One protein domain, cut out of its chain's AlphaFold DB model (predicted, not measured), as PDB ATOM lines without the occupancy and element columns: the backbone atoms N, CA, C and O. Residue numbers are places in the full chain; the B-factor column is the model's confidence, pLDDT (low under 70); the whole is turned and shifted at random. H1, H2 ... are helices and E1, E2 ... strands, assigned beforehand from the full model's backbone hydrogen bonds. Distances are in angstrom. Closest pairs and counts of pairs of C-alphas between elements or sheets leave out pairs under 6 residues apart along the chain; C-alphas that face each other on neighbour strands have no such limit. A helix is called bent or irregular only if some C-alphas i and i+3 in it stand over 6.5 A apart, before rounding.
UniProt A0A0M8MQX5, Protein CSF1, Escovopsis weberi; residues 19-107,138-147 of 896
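What this domain is: This is residues 19 to 107 and 138 to 147 of the 896 residues of the protein "Protein CSF1" of Escovopsis weberi (UniProt A0A0M8MQX5). Four antiparallel strands, each sharply bent, make a sheet that curls round H2, while H1 leads off as an arm whose residues 19 to 29 stick out. The printed part has 99 residues, with two named helices and four named strands in the order H1 H2 E1 E2 E3 E4 along the chain, sheet order E1 - E2 - E3 - E4 and class mixed, helices and strands. The whole is loose, radius of gyration of the C-alphas 17.8 A, spanning 59 by 41 by 26 A.

How they stand to each other: H1, residues 19 to 36, and H2, residues 38 to 58, meet only through their link; in both, every O i to N i+4 pair is within hydrogen-bond range. H2 is on the sheet; its closest C-alpha pair with E1, residues 61 to 70, is Arg 40 and Ala 66, 4.4 A. E1, E2, residues 75 to 84, and E3, residues 88 to 99, form a meander, each the antiparallel neighbour of the one before, in two hairpins: N 68 and O 77 are 2.8 A apart, N 76 and O 97 2.8 A. E4, residues 138 to 146, is antiparallel to E3, with N 91 and O 143 at 2.8 A.

Where its parts are: H1 starts at C-alpha 19 (27.914, 11.559, -5.282) and measures 25.5 A, H2 28.8 A, E3 27.5 A. E4 ends at C-alpha 146 (4.784, 9.805, -58.736).

The domain as a whole: Residues 108 to 137 are not printed; C-alphas 107 and 138 are 17.7 A apart. The links printed whole are tight. No printed residue is under 70 in pLDDT.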
ATOM      1  N   ASP A  19      27.214  11.599  -3.998       81.38
ATOM      2  CA  ASP A  19      27.914  11.559  -5.282       81.38
ATOM      3  C   ASP A  19      27.689  10.220  -5.995       81.38
ATOM      4  O   ASP A  19      27.414  10.182  -7.194       81.38
ATOM      5  N   PHE A  20      27.703   9.108  -5.252       82.38
ATOM      6  CA  PHE A  20      27.425   7.780  -5.802       82.38
ATOM      7  C   PHE A  20      25.979   7.654  -6.306       82.38
ATOM      8  O   PHE A  20      25.750   7.091  -7.377       82.38
ATOM      9  N   LEU A  21      25.005   8.221  -5.583       83.56
ATOM     10  CA  LEU A  21      23.608   8.255  -6.030       83.56
ATOM     11  C   LEU A  21      23.455   9.084  -7.316       83.56
ATOM     12  O   LEU A  21      22.754   8.659  -8.234       83.56
ATOM     13  N   ILE A  22      24.136  10.231  -7.412       88.12
ATOM     14  CA  ILE A  22      24.130  11.077  -8.614       88.12
ATOM     15  C   ILE A  22      24.728  10.320  -9.805       88.12
ATOM     16  O   ILE A  22      24.111  10.292 -10.869       88.12
ATOM     17  N   PHE A  23      25.870   9.645  -9.638       89.62
ATOM     18  CA  PHE A  23      26.454   8.826 -10.706       89.62
ATOM     19  C   PHE A  23      25.539   7.676 -11.137       89.62
ATOM     20  O   PHE A  23      25.476   7.366 -12.326       89.62
ATOM     21  N   LEU A  24      24.787   7.076 -10.212       88.44
ATOM     22  CA  LEU A  24      23.836   6.006 -10.518       88.44
ATOM     23  C   LEU A  24      22.614   6.538 -11.284       88.44
ATOM     24  O   LEU A  24      22.186   5.922 -12.260       88.44
ATOM     25  N   ILE A  25      22.097   7.713 -10.911       89.56
ATOM     26  CA  ILE A  25      21.013   8.396 -11.635       89.56
ATOM     27  C   ILE A  25      21.477   8.800 -13.039       89.56
ATOM     28  O   ILE A  25      20.794   8.501 -14.017       89.56
ATOM     29  N   VAL A  26      22.652   9.421 -13.167       91.44
ATOM     30  CA  VAL A  26      23.225   9.804 -14.466       91.44
ATOM     31  C   VAL A  26      23.495   8.566 -15.319       91.44
ATOM     32  O   VAL A  26      23.107   8.537 -16.483       91.44
ATOM     33  N   GLY A  27      24.073   7.509 -14.744       91.25
ATOM     34  CA  GLY A  27      24.280   6.228 -15.421       91.25
ATOM     35  C   GLY A  27      22.970   5.590 -15.890       91.25
ATOM     36  O   GLY A  27      22.897   5.084 -17.010       91.25
ATOM     37  N   SER A  28      21.902   5.688 -15.094       88.06
ATOM     38  CA  SER A  28      20.555   5.230 -15.468       88.06
ATOM     39  C   SER A  28      19.969   6.057 -16.618       88.06
ATOM     40  O   SER A  28      19.421   5.507 -17.567       88.06
ATOM     41  N   ILE A  29      20.134   7.383 -16.596       90.81
ATOM     42  CA  ILE A  29      19.677   8.264 -17.682       90.81
ATOM     43  C   ILE A  29      20.454   7.982 -18.972       90.81
ATOM     44  O   ILE A  29      19.850   7.871 -20.037       90.81
ATOM     45  N   VAL A  30      21.777   7.824 -18.889       91.44
ATOM     46  CA  VAL A  30      22.637   7.532 -20.044       91.44
ATOM     47  C   VAL A  30      22.323   6.157 -20.631       91.44
ATOM     48  O   VAL A  30      22.251   6.023 -21.850       91.44
ATOM     49  N   THR A  31      22.073   5.144 -19.801       89.62
ATOM     50  CA  THR A  31      21.678   3.809 -20.283       89.62
ATOM     51  C   THR A  31      20.297   3.824 -20.937       89.62
ATOM     52  O   THR A  31      20.149   3.287 -22.033       89.62
ATOM     53  N   ILE A  32      19.305   4.505 -20.350       89.06
ATOM     54  CA  ILE A  32      17.982   4.703 -20.972       89.06
ATOM     55  C   ILE A  32      18.114   5.454 -22.304       89.06
ATOM     56  O   ILE A  32      17.501   5.069 -23.303       89.06
ATOM     57  N   PHE A  33      18.937   6.505 -22.344       90.00
ATOM     58  CA  PHE A  33      19.207   7.267 -23.559       90.00
ATOM     59  C   PHE A  33      19.850   6.396 -24.643       90.00
ATOM     60  O   PHE A  33      19.402   6.410 -25.792       90.00
ATOM     61  N   PHE A  34      20.857   5.601 -24.278       88.00
ATOM     62  CA  PHE A  34      21.556   4.726 -25.213       88.00
ATOM     63  C   PHE A  34      20.633   3.640 -25.783       88.00
ATOM     64  O   PHE A  34      20.645   3.394 -26.986       88.00
ATOM     65  N   LEU A  35      19.779   3.041 -24.951       83.88
ATOM     66  CA  LEU A  35      18.869   1.975 -25.378       83.88
ATOM     67  C   LEU A  35      17.686   2.481 -26.220       83.88
ATOM     68  O   LEU A  35      17.286   1.803 -27.164       83.88
ATOM     69  N   LEU A  36      17.118   3.652 -25.903       84.44
ATOM     70  CA  LEU A  36      15.874   4.122 -26.537       84.44
ATOM     71  C   LEU A  36      16.070   5.218 -27.596       84.44
ATOM     72  O   LEU A  36      15.289   5.294 -28.546       84.44
ATOM     73  N   TYR A  37      17.081   6.080 -27.451       86.75
ATOM     74  CA  TYR A  37      17.203   7.315 -28.239       86.75
ATOM     75  C   TYR A  37      18.463   7.392 -29.104       86.75
ATOM     76  O   TYR A  37      18.452   8.129 -30.091       86.75
ATOM     77  N   PHE A  38      19.512   6.614 -28.814       89.00
ATOM     78  CA  PHE A  38      20.762   6.648 -29.583       89.00
ATOM     79  C   PHE A  38      20.549   6.392 -31.080       89.00
ATOM     80  O   PHE A  38      21.004   7.183 -31.899       89.00
ATOM     81  N   ASN A  39      19.768   5.370 -31.444       89.75
ATOM     82  CA  ASN A  39      19.480   5.044 -32.850       89.75
ATOM     83  C   ASN A  39      18.738   6.175 -33.586       89.75
ATOM     84  O   ASN A  39      18.909   6.349 -34.793       89.75
ATOM     85  N   ARG A  40      17.919   6.960 -32.871       90.56
ATOM     86  CA  ARG A  40      17.220   8.131 -33.428       90.56
ATOM     87  C   ARG A  40      18.152   9.331 -33.560       90.56
ATOM     88  O   ARG A  40      18.129   9.998 -34.589       90.56
ATOM     89  N   LEU A  41      18.988   9.594 -32.550       90.75
ATOM     90  CA  LEU A  41      19.982  10.669 -32.608       90.75
ATOM     91  C   LEU A  41      20.985  10.411 -33.740       90.75
ATOM     92  O   LEU A  41      21.222  11.293 -34.562       90.75
ATOM     93  N   PHE A  42      21.524   9.194 -33.813       90.31
ATOM     94  CA  PHE A  42      22.448   8.779 -34.863       90.31
ATOM     95  C   PHE A  42      21.818   8.944 -36.250       90.31
ATOM     96  O   PHE A  42      22.406   9.580 -37.122       90.31
ATOM     97  N   ALA A  43      20.581   8.474 -36.433       91.00
ATOM     98  CA  ALA A  43      19.856   8.657 -37.687       91.00
ATOM     99  C   ALA A  43      19.595  10.122 -38.031       91.00
ATOM    100  O   ALA A  43      19.677  10.479 -39.199       91.00
ATOM    101  N   SER A  44      19.316  10.981 -37.049       91.25
ATOM    102  CA  SER A  44      19.116  12.412 -37.281       91.25
ATOM    103  C   SER A  44      20.397  13.097 -37.760       91.25
ATOM    104  O   SER A  44      20.336  13.882 -38.705       91.25
ATOM    105  N   ILE A  45      21.552  12.758 -37.176       92.94
ATOM    106  CA  ILE A  45      22.860  13.281 -37.603       92.94
ATOM    107  C   ILE A  45      23.188  12.798 -39.020       92.94
ATOM    108  O   ILE A  45      23.527  13.606 -39.882       92.94
ATOM    109  N   VAL A  46      23.033  11.495 -39.281       91.75
ATOM    110  CA  VAL A  46      23.265  10.905 -40.609       91.75
ATOM    111  C   VAL A  46      22.313  11.505 -41.644       91.75
ATOM    112  O   VAL A  46      22.753  11.920 -42.712       91.75
ATOM    113  N   SER A  47      21.026  11.632 -41.319       92.06
ATOM    114  CA  SER A  47      20.029  12.250 -42.199       92.06
ATOM    115  C   SER A  47      20.343  13.711 -42.471       92.06
ATOM    116  O   SER A  47      20.156  14.157 -43.593       92.06
ATOM    117  N   TYR A  48      20.841  14.464 -41.485       93.00
ATOM    118  CA  TYR A  48      21.264  15.847 -41.689       93.00
ATOM    119  C   TYR A  48      22.474  15.931 -42.630       93.00
ATOM    120  O   TYR A  48      22.465  16.738 -43.560       93.00
ATOM    121  N   ALA A  49      23.481  15.073 -42.448       92.81
ATOM    122  CA  ALA A  49      24.654  15.010 -43.322       92.81
ATOM    123  C   ALA A  49      24.285  14.627 -44.767       92.81
ATOM    124  O   ALA A  49      24.674  15.314 -45.708       92.81
ATOM    125  N   ILE A  50      23.469  13.580 -44.944       91.25
ATOM    126  CA  ILE A  50      22.968  13.176 -46.264       91.25
ATOM    127  C   ILE A  50      22.135  14.305 -46.867       91.25
ATOM    128  O   ILE A  50      22.408  14.715 -47.984       91.25
ATOM    129  N   ARG A  51      21.171  14.860 -46.126       91.75
ATOM    130  CA  ARG A  51      20.278  15.919 -46.613       91.75
ATOM    131  C   ARG A  51      21.026  17.168 -47.034       91.75
ATOM    132  O   ARG A  51      20.689  17.740 -48.059       91.75
ATOM    133  N   THR A  52      21.997  17.620 -46.245       91.44
ATOM    134  CA  THR A  52      22.803  18.796 -46.600       91.44
ATOM    135  C   THR A  52      23.551  18.551 -47.905       91.44
ATOM    136  O   THR A  52      23.450  19.369 -48.816       91.44
ATOM    137  N   TYR A  53      24.195  17.393 -48.056       92.00
ATOM    138  CA  TYR A  53      24.857  17.019 -49.304       92.00
ATOM    139  C   TYR A  53      23.880  16.899 -50.490       92.00
ATOM    140  O   TYR A  53      24.058  17.552 -51.520       92.00
ATOM    141  N   THR A  54      22.811  16.112 -50.346       91.50
ATOM    142  CA  THR A  54      21.863  15.817 -51.431       91.50
ATOM    143  C   THR A  54      21.019  17.021 -51.826       91.50
ATOM    144  O   THR A  54      20.664  17.156 -52.995       91.50
ATOM    145  N   TRP A  55      20.721  17.923 -50.890       89.75
ATOM    146  CA  TRP A  55      20.005  19.160 -51.179       89.75
ATOM    147  C   TRP A  55      20.856  20.124 -52.007       89.75
ATOM    148  O   TRP A  55      20.356  20.698 -52.973       89.75
ATOM    149  N   HIS A  56      22.139  20.275 -51.667       88.94
ATOM    150  CA  HIS A  56      23.037  21.165 -52.401       88.94
ATOM    151  C   HIS A  56      23.373  20.641 -53.802       88.94
ATOM    152  O   HIS A  56      23.388  21.435 -54.739       88.94
ATOM    153  N   GLN A  57      23.597  19.332 -53.952       89.38
ATOM    154  CA  GLN A  57      23.997  18.747 -55.234       89.38
ATOM    155  C   GLN A  57      22.807  18.436 -56.153       89.38
ATOM    156  O   GLN A  57      22.844  18.749 -57.338       89.38
ATOM    157  N   TYR A  58      21.750  17.822 -55.612       85.06
ATOM    158  CA  TYR A  58      20.660  17.235 -56.403       85.06
ATOM    159  C   TYR A  58      19.274  17.809 -56.068       85.06
ATOM    160  O   TYR A  58      18.291  17.429 -56.698       85.06
ATOM    161  N   ARG A  59      19.168  18.710 -55.077       87.12
ATOM    162  CA  ARG A  59      17.889  19.198 -54.513       87.12
ATOM    163  C   ARG A  59      16.973  18.076 -54.011       87.12
ATOM    164  O   ARG A  59      15.752  18.213 -54.008       87.12
ATOM    165  N   LEU A  60      17.571  16.978 -53.556       89.31
ATOM    166  CA  LEU A  60      16.861  15.823 -53.011       89.31
ATOM    167  C   LEU A  60      16.796  15.923 -51.491       89.31
ATOM    168  O   LEU A  60      17.803  16.199 -50.830       89.31
ATOM    169  N   TYR A  61      15.620  15.658 -50.931       91.12
ATOM    170  CA  TYR A  61      15.414  15.642 -49.491       91.12
ATOM    171  C   TYR A  61      15.267  14.200 -49.005       91.12
ATOM    172  O   TYR A  61      14.290  13.521 -49.317       91.12
ATOM    173  N   ILE A  62      16.247  13.748 -48.219       92.81
ATOM    174  CA  ILE A  62      16.258  12.423 -47.592       92.81
ATOM    175  C   ILE A  62      16.151  12.588 -46.070       92.81
ATOM    176  O   ILE A  62      16.787  13.459 -45.460       92.81
ATOM    177  N   ASP A  63      15.303  11.778 -45.444       93.12
ATOM    178  CA  ASP A  63      15.085  11.763 -43.997       93.12
ATOM    179  C   ASP A  63      14.926  10.329 -43.498       93.12
ATOM    180  O   ASP A  63      14.170   9.550 -44.074       93.12
ATOM    181  N   ILE A  64      15.639   9.977 -42.431       93.88
ATOM    182  CA  ILE A  64      15.600   8.652 -41.814       93.88
ATOM    183  C   ILE A  64      15.359   8.835 -40.317       93.88
ATOM    184  O   ILE A  64      16.133   9.498 -39.626       93.88
ATOM    185  N   LYS A  65      14.286   8.238 -39.785       92.94
ATOM    186  CA  LYS A  65      13.885   8.448 -38.381       92.94
ATOM    187  C   LYS A  65      14.751   7.691 -37.379       92.94
ATOM    188  O   LYS A  65      15.016   8.201 -36.292       92.94
ATOM    189  N   ALA A  66      15.141   6.462 -37.701       93.00
ATOM    190  CA  ALA A  66      16.068   5.679 -36.887       93.00
ATOM    191  C   ALA A  66      16.869   4.721 -37.769       93.00
ATOM    192  O   ALA A  66      16.320   4.171 -38.725       93.00
ATOM    193  N   ILE A  67      18.137   4.511 -37.417       93.31
ATOM    194  CA  ILE A  67      19.085   3.627 -38.096       93.31
ATOM    195  C   ILE A  67      19.781   2.810 -37.018       93.31
ATOM    196  O   ILE A  67      20.244   3.360 -36.020       93.31
ATOM    197  N   GLN A  68      19.877   1.507 -37.237       91.69
ATOM    198  CA  GLN A  68      20.642   0.592 -36.410       91.69
ATOM    199  C   GLN A  68      21.547  -0.241 -37.317       91.69
ATOM    200  O   GLN A  68      21.083  -0.921 -38.230       91.69
ATOM    201  N   ILE A  69      22.848  -0.195 -37.047       90.19
ATOM    202  CA  ILE A  69      23.862  -0.928 -37.807       90.19
ATOM    203  C   ILE A  69      24.333  -2.103 -36.951       90.19
ATOM    204  O   ILE A  69      24.826  -1.918 -35.842       90.19
ATOM    205  N   SER A  70      24.188  -3.317 -37.471       89.50
ATOM    206  CA  SER A  70      24.722  -4.544 -36.883       89.50
ATOM    207  C   SER A  70      25.845  -5.067 -37.771       89.50
ATOM    208  O   SER A  70      25.595  -5.772 -38.748       89.50
ATOM    209  N   LEU A  71      27.090  -4.710 -37.443       85.25
ATOM    210  CA  LEU A  71      28.274  -5.092 -38.226       85.25
ATOM    211  C   LEU A  71      28.498  -6.611 -38.235       85.25
ATOM    212  O   LEU A  71      28.753  -7.187 -39.292       85.25
ATOM    213  N   LEU A  72      28.336  -7.271 -37.081       84.44
ATOM    214  CA  LEU A  72      28.532  -8.720 -36.947       84.44
ATOM    215  C   LEU A  72      27.515  -9.516 -37.777       84.44
ATOM    216  O   LEU A  72      27.845 -10.553 -38.338       84.44
ATOM    217  N   GLY A  73      26.281  -9.014 -37.873       80.88
ATOM    218  CA  GLY A  73      25.238  -9.605 -38.707       80.88
ATOM    219  C   GLY A  73      25.167  -9.036 -40.125       80.88
ATOM    220  O   GLY A  73      24.273  -9.437 -40.860       80.88
ATOM    221  N   GLY A  74      26.025  -8.075 -40.491       88.19
ATOM    222  CA  GLY A  74      25.967  -7.333 -41.758       88.19
ATOM    223  C   GLY A  74      24.603  -6.704 -42.066       88.19
ATOM    224  O   GLY A  74      24.222  -6.638 -43.229       88.19
ATOM    225  N   ARG A  75      23.832  -6.294 -41.047       92.12
ATOM    226  CA  ARG A  75      22.473  -5.745 -41.216       92.12
ATOM    227  C   ARG A  75      22.434  -4.250 -40.950       92.12
ATOM    228  O   ARG A  75      22.906  -3.797 -39.911       92.12
ATOM    229  N   ILE A  76      21.790  -3.509 -41.840       93.88
ATOM    230  CA  ILE A  76      21.418  -2.109 -41.641       93.88
ATOM    231  C   ILE A  76      19.898  -2.067 -41.541       93.88
ATOM    232  O   ILE A  76      19.198  -2.305 -42.520       93.88
ATOM    233  N   LEU A  77      19.395  -1.801 -40.341       93.81
ATOM    234  CA  LEU A  77      17.975  -1.625 -40.066       93.81
ATOM    235  C   LEU A  77      17.666  -0.135 -40.103       93.81
ATOM    236  O   LEU A  77      18.335   0.652 -39.433       93.81
ATOM    237  N   PHE A  78      16.641   0.256 -40.844       94.56
ATOM    238  CA  PHE A  78      16.177   1.635 -40.882       94.56
ATOM    239  C   PHE A  78      14.665   1.705 -40.700       94.56
ATOM    240  O   PHE A  78      13.916   0.787 -41.033       94.56
ATOM    241  N   THR A  79      14.205   2.818 -40.135       93.94
ATOM    242  CA  THR A  79      12.778   3.086 -39.930       93.94
ATOM    243  C   THR A  79      12.430   4.478 -40.430       93.94
ATOM    244  O   THR A  79      13.170   5.437 -40.193       93.94
ATOM    245  N   GLY A  80      11.295   4.582 -41.120       92.88
ATOM    246  CA  GLY A  80      10.774   5.825 -41.678       92.88
ATOM    247  C   GLY A  80      11.735   6.504 -42.649       92.88
ATOM    248  O   GLY A  80      12.013   7.685 -42.455       92.88
ATOM    249  N   LEU A  81      12.246   5.769 -43.640       94.31
ATOM    250  CA  LEU A  81      13.013   6.353 -44.743       94.31
ATOM    251  C   LEU A  81      12.047   7.120 -45.646       94.31
ATOM    252  O   LEU A  81      11.088   6.550 -46.158       94.31
ATOM    253  N   ARG A  82      12.304   8.410 -45.821       94.75
ATOM    254  CA  ARG A  82      11.559   9.303 -46.704       94.75
ATOM    255  C   ARG A  82      12.502   9.866 -47.738       94.75
ATOM    256  O   ARG A  82      13.538  10.433 -47.391       94.75
ATOM    257  N   TYR A  83      12.089   9.757 -48.982       93.62
ATOM    258  CA  TYR A  83      12.722  10.391 -50.114       93.62
ATOM    259  C   TYR A  83      11.719  11.344 -50.751       93.62
ATOM    260  O   TYR A  83      10.602  10.941 -51.065       93.62
ATOM    261  N   HIS A  84      12.118  12.597 -50.942       92.62
ATOM    262  CA  HIS A  84      11.348  13.587 -51.683       92.62
ATOM    263  C   HIS A  84      12.226  14.180 -52.788       92.62
ATOM    264  O   HIS A  84      13.234  14.839 -52.505       92.62
ATOM    265  N   GLY A  85      11.837  13.930 -54.036       90.69
ATOM    266  CA  GLY A  85      12.422  14.531 -55.228       90.69
ATOM    267  C   GLY A  85      11.533  15.621 -55.831       90.69
ATOM    268  O   GLY A  85      10.549  16.064 -55.244       90.69
ATOM    269  N   SER A  86      11.865  16.074 -57.037       88.88
ATOM    270  CA  SER A  86      11.020  17.002 -57.809       88.88
ATOM    271  C   SER A  86       9.865  16.312 -58.544       88.88
ATOM    272  O   SER A  86       8.885  16.969 -58.895       88.88
ATOM    273  N   ASN A  87       9.993  15.005 -58.782       91.06
ATOM    274  CA  ASN A  87       9.101  14.210 -59.630       91.06
ATOM    275  C   ASN A  87       8.344  13.128 -58.863       91.06
ATOM    276  O   ASN A  87       7.178  12.853 -59.147       91.06
ATOM    277  N   GLU A  88       9.007  12.550 -57.870       93.62
ATOM    278  CA  GLU A  88       8.501  11.429 -57.102       93.62
ATOM    279  C   GLU A  88       8.975  11.500 -55.652       93.62
ATOM    280  O   GLU A  88       9.985  12.133 -55.318       93.62
ATOM    281  N   SER A  89       8.255  10.802 -54.788       94.56
ATOM    282  CA  SER A  89       8.626  10.589 -53.397       94.56
ATOM    283  C   SER A  89       8.312   9.161 -53.003       94.56
ATOM    284  O   SER A  89       7.262   8.653 -53.380       94.56
ATOM    285  N   PHE A  90       9.170   8.529 -52.210       94.12
ATOM    286  CA  PHE A  90       8.850   7.233 -51.623       94.12
ATOM    287  C   PHE A  90       9.068   7.240 -50.114       94.12
ATOM    288  O   PHE A  90       9.960   7.911 -49.583       94.12
ATOM    289  N   LEU A  91       8.219   6.495 -49.419       95.25
ATOM    290  CA  LEU A  91       8.233   6.298 -47.982       95.25
ATOM    291  C   LEU A  91       8.363   4.802 -47.709       95.25
ATOM    292  O   LEU A  91       7.594   4.002 -48.224       95.25
ATOM    293  N   VAL A  92       9.313   4.434 -46.855       96.00
ATOM    294  CA  VAL A  92       9.433   3.077 -46.318       96.00
ATOM    295  C   VAL A  92       9.268   3.145 -44.808       96.00
ATOM    296  O   VAL A  92      10.039   3.822 -44.117       96.00
ATOM    297  N   GLN A  93       8.273   2.436 -44.271       94.81
ATOM    298  CA  GLN A  93       8.019   2.422 -42.827       94.81
ATOM    299  C   GLN A  93       9.132   1.692 -42.069       94.81
ATOM    300  O   GLN A  93       9.698   2.247 -41.121       94.81
ATOM    301  N   HIS A  94       9.495   0.491 -42.518       95.06
ATOM    302  CA  HIS A  94      10.588  -0.302 -41.957       95.06
ATOM    303  C   HIS A  94      11.363  -1.000 -43.070       95.06
ATOM    304  O   HIS A  94      10.759  -1.513 -44.010       95.06
ATOM    305  N   GLY A  95      12.687  -1.059 -42.953       94.62
ATOM    306  CA  GLY A  95      13.503  -1.819 -43.887       94.62
ATOM    307  C   GLY A  95      14.756  -2.407 -43.256       94.62
ATOM    308  O   GLY A  95      15.302  -1.867 -42.290       94.62
ATOM    309  N   ASP A  96      15.194  -3.532 -43.809       94.75
ATOM    310  CA  ASP A  96      16.473  -4.155 -43.513       94.75
ATOM    311  C   ASP A  96      17.289  -4.344 -44.798       94.75
ATOM    312  O   ASP A  96      16.779  -4.714 -45.854       94.75
ATOM    313  N   ILE A  97      18.576  -4.016 -44.719       94.75
ATOM    314  CA  ILE A  97      19.563  -4.324 -45.753       94.75
ATOM    315  C   ILE A  97      20.526  -5.314 -45.122       94.75
ATOM    316  O   ILE A  97      21.263  -4.962 -44.202       94.75
ATOM    317  N   THR A  98      20.504  -6.560 -45.577       93.88
ATOM    318  CA  THR A  98      21.397  -7.612 -45.094       93.88
ATOM    319  C   THR A  98      22.469  -7.892 -46.138       93.88
ATOM    320  O   THR A  98      22.180  -8.451 -47.195       93.88
ATOM    321  N   TRP A  99      23.716  -7.566 -45.813       92.12
ATOM    322  CA  TRP A  99      24.891  -7.952 -46.582       92.12
ATOM    323  C   TRP A  99      25.521  -9.209 -45.978       92.12
ATOM    324  O   TRP A  99      26.157  -9.166 -44.927       92.12
ATOM    325  N   ARG A 100      25.346 -10.348 -46.652       89.50
ATOM    326  CA  ARG A 100      25.793 -11.672 -46.190       89.50
ATOM    327  C   ARG A 100      27.256 -11.956 -46.544       89.50
ATOM    328  O   ARG A 100      27.560 -12.966 -47.173       89.50
ATOM    329  N   TYR A 101      28.173 -11.079 -46.139       86.19
ATOM    330  CA  TYR A 101      29.603 -11.207 -46.464       86.19
ATOM    331  C   TYR A 101      30.281 -12.444 -45.841       86.19
ATOM    332  O   TYR A 101      31.333 -12.868 -46.308       86.19
ATOM    333  N   TRP A 102      29.701 -13.034 -44.789       85.62
ATOM    334  CA  TRP A 102      30.246 -14.216 -44.104       85.62
ATOM    335  C   TRP A 102      29.961 -15.542 -44.828       85.62
ATOM    336  O   TRP A 102      30.542 -16.570 -44.472       85.62
ATOM    337  N   LEU A 103      29.056 -15.561 -45.813       84.69
ATOM    338  CA  LEU A 103      28.765 -16.764 -46.591       84.69
ATOM    339  C   LEU A 103      29.845 -16.974 -47.655       84.69
ATOM    340  O   LEU A 103      30.079 -16.110 -48.493       84.69
ATOM    341  N   ARG A 104      30.487 -18.148 -47.634       81.38
ATOM    342  CA  ARG A 104      31.541 -18.511 -48.600       81.38
ATOM    343  C   ARG A 104      31.003 -18.881 -49.982       81.38
ATOM    344  O   ARG A 104      31.702 -18.683 -50.963       81.38
ATOM    345  N   ARG A 105      29.796 -19.452 -50.045       82.81
ATOM    346  CA  ARG A 105      29.086 -19.780 -51.289       82.81
ATOM    347  C   ARG A 105      27.802 -18.976 -51.331       82.81
ATOM    348  O   ARG A 105      26.997 -19.051 -50.404       82.81
ATOM    349  N   VAL A 106      27.670 -18.182 -52.376       83.06
ATOM    350  CA  VAL A 106      26.596 -17.219 -52.601       83.06
ATOM    351  C   VAL A 106      26.226 -17.339 -54.071       83.06
ATOM    352  O   VAL A 106      27.063 -17.767 -54.860       83.06
ATOM    353  N   ARG A 107      24.985 -17.009 -54.419       84.19
ATOM    354  CA  ARG A 107      24.553 -16.987 -55.813       84.19
ATOM    355  C   ARG A 107      25.384 -15.972 -56.599       84.19
ATOM    356  O   ARG A 107      25.491 -14.823 -56.168       84.19
ATOM    357  N   LYS A 138      14.817  -6.276 -47.328       96.06
ATOM    358  CA  LYS A 138      13.443  -6.462 -46.848       96.06
ATOM    359  C   LYS A 138      12.817  -5.108 -46.564       96.06
ATOM    360  O   LYS A 138      13.336  -4.355 -45.748       96.06
ATOM    361  N   LEU A 139      11.693  -4.803 -47.193       95.81
ATOM    362  CA  LEU A 139      10.949  -3.556 -47.037       95.81
ATOM    363  C   LEU A 139       9.542  -3.855 -46.511       95.81
ATOM    364  O   LEU A 139       8.928  -4.859 -46.863       95.81
ATOM    365  N   VAL A 140       9.017  -2.987 -45.653       96.19
ATOM    366  CA  VAL A 140       7.651  -3.080 -45.126       96.19
ATOM    367  C   VAL A 140       6.994  -1.709 -45.218       96.19
ATOM    368  O   VAL A 140       7.542  -0.726 -44.709       96.19
ATOM    369  N   GLY A 141       5.814  -1.662 -45.839       94.75
ATOM    370  CA  GLY A 141       5.057  -0.435 -46.062       94.75
ATOM    371  C   GLY A 141       5.794   0.511 -47.006       94.75
ATOM    372  O   GLY A 141       6.168   1.605 -46.585       94.75
ATOM    373  N   LEU A 142       6.073   0.049 -48.230       95.38
ATOM    374  CA  LEU A 142       6.636   0.877 -49.297       95.38
ATOM    375  C   LEU A 142       5.495   1.630 -49.982       95.38
ATOM    376  O   LEU A 142       4.644   1.016 -50.619       95.38
ATOM    377  N   GLU A 143       5.507   2.950 -49.871       96.00
ATOM    378  CA  GLU A 143       4.583   3.846 -50.564       96.00
ATOM    379  C   GLU A 143       5.385   4.684 -51.562       96.00
ATOM    380  O   GLU A 143       6.298   5.408 -51.165       96.00
ATOM    381  N   TRP A 144       5.067   4.591 -52.849       95.94
ATOM    382  CA  TRP A 144       5.707   5.350 -53.922       95.94
ATOM    383  C   TRP A 144       4.697   6.301 -54.557       95.94
ATOM    384  O   TRP A 144       3.657   5.883 -55.044       95.94
ATOM    385  N   PHE A 145       4.990   7.594 -54.552       95.00
ATOM    386  CA  PHE A 145       4.151   8.630 -55.139       95.00
ATOM    387  C   PHE A 145       4.878   9.256 -56.322       95.00
ATOM    388  O   PHE A 145       5.951   9.834 -56.146       95.00
ATOM    389  N   VAL A 146       4.277   9.192 -57.505       94.06
ATOM    390  CA  VAL A 146       4.784   9.805 -58.736       94.06
ATOM    391  C   VAL A 146       3.820  10.913 -59.142       94.06
ATOM    392  O   VAL A 146       2.673  10.654 -59.501       94.06
ATOM    393  N   TYR A 147       4.268  12.162 -59.075       90.56
ATOM    394  CA  TYR A 147       3.401  13.327 -59.294       90.56
ATOM    395  C   TYR A 147       3.793  14.160 -60.509       90.56
ATOM    396  O   TYR A 147       2.914  14.743 -61.142       90.56
TER     397      TYR A 147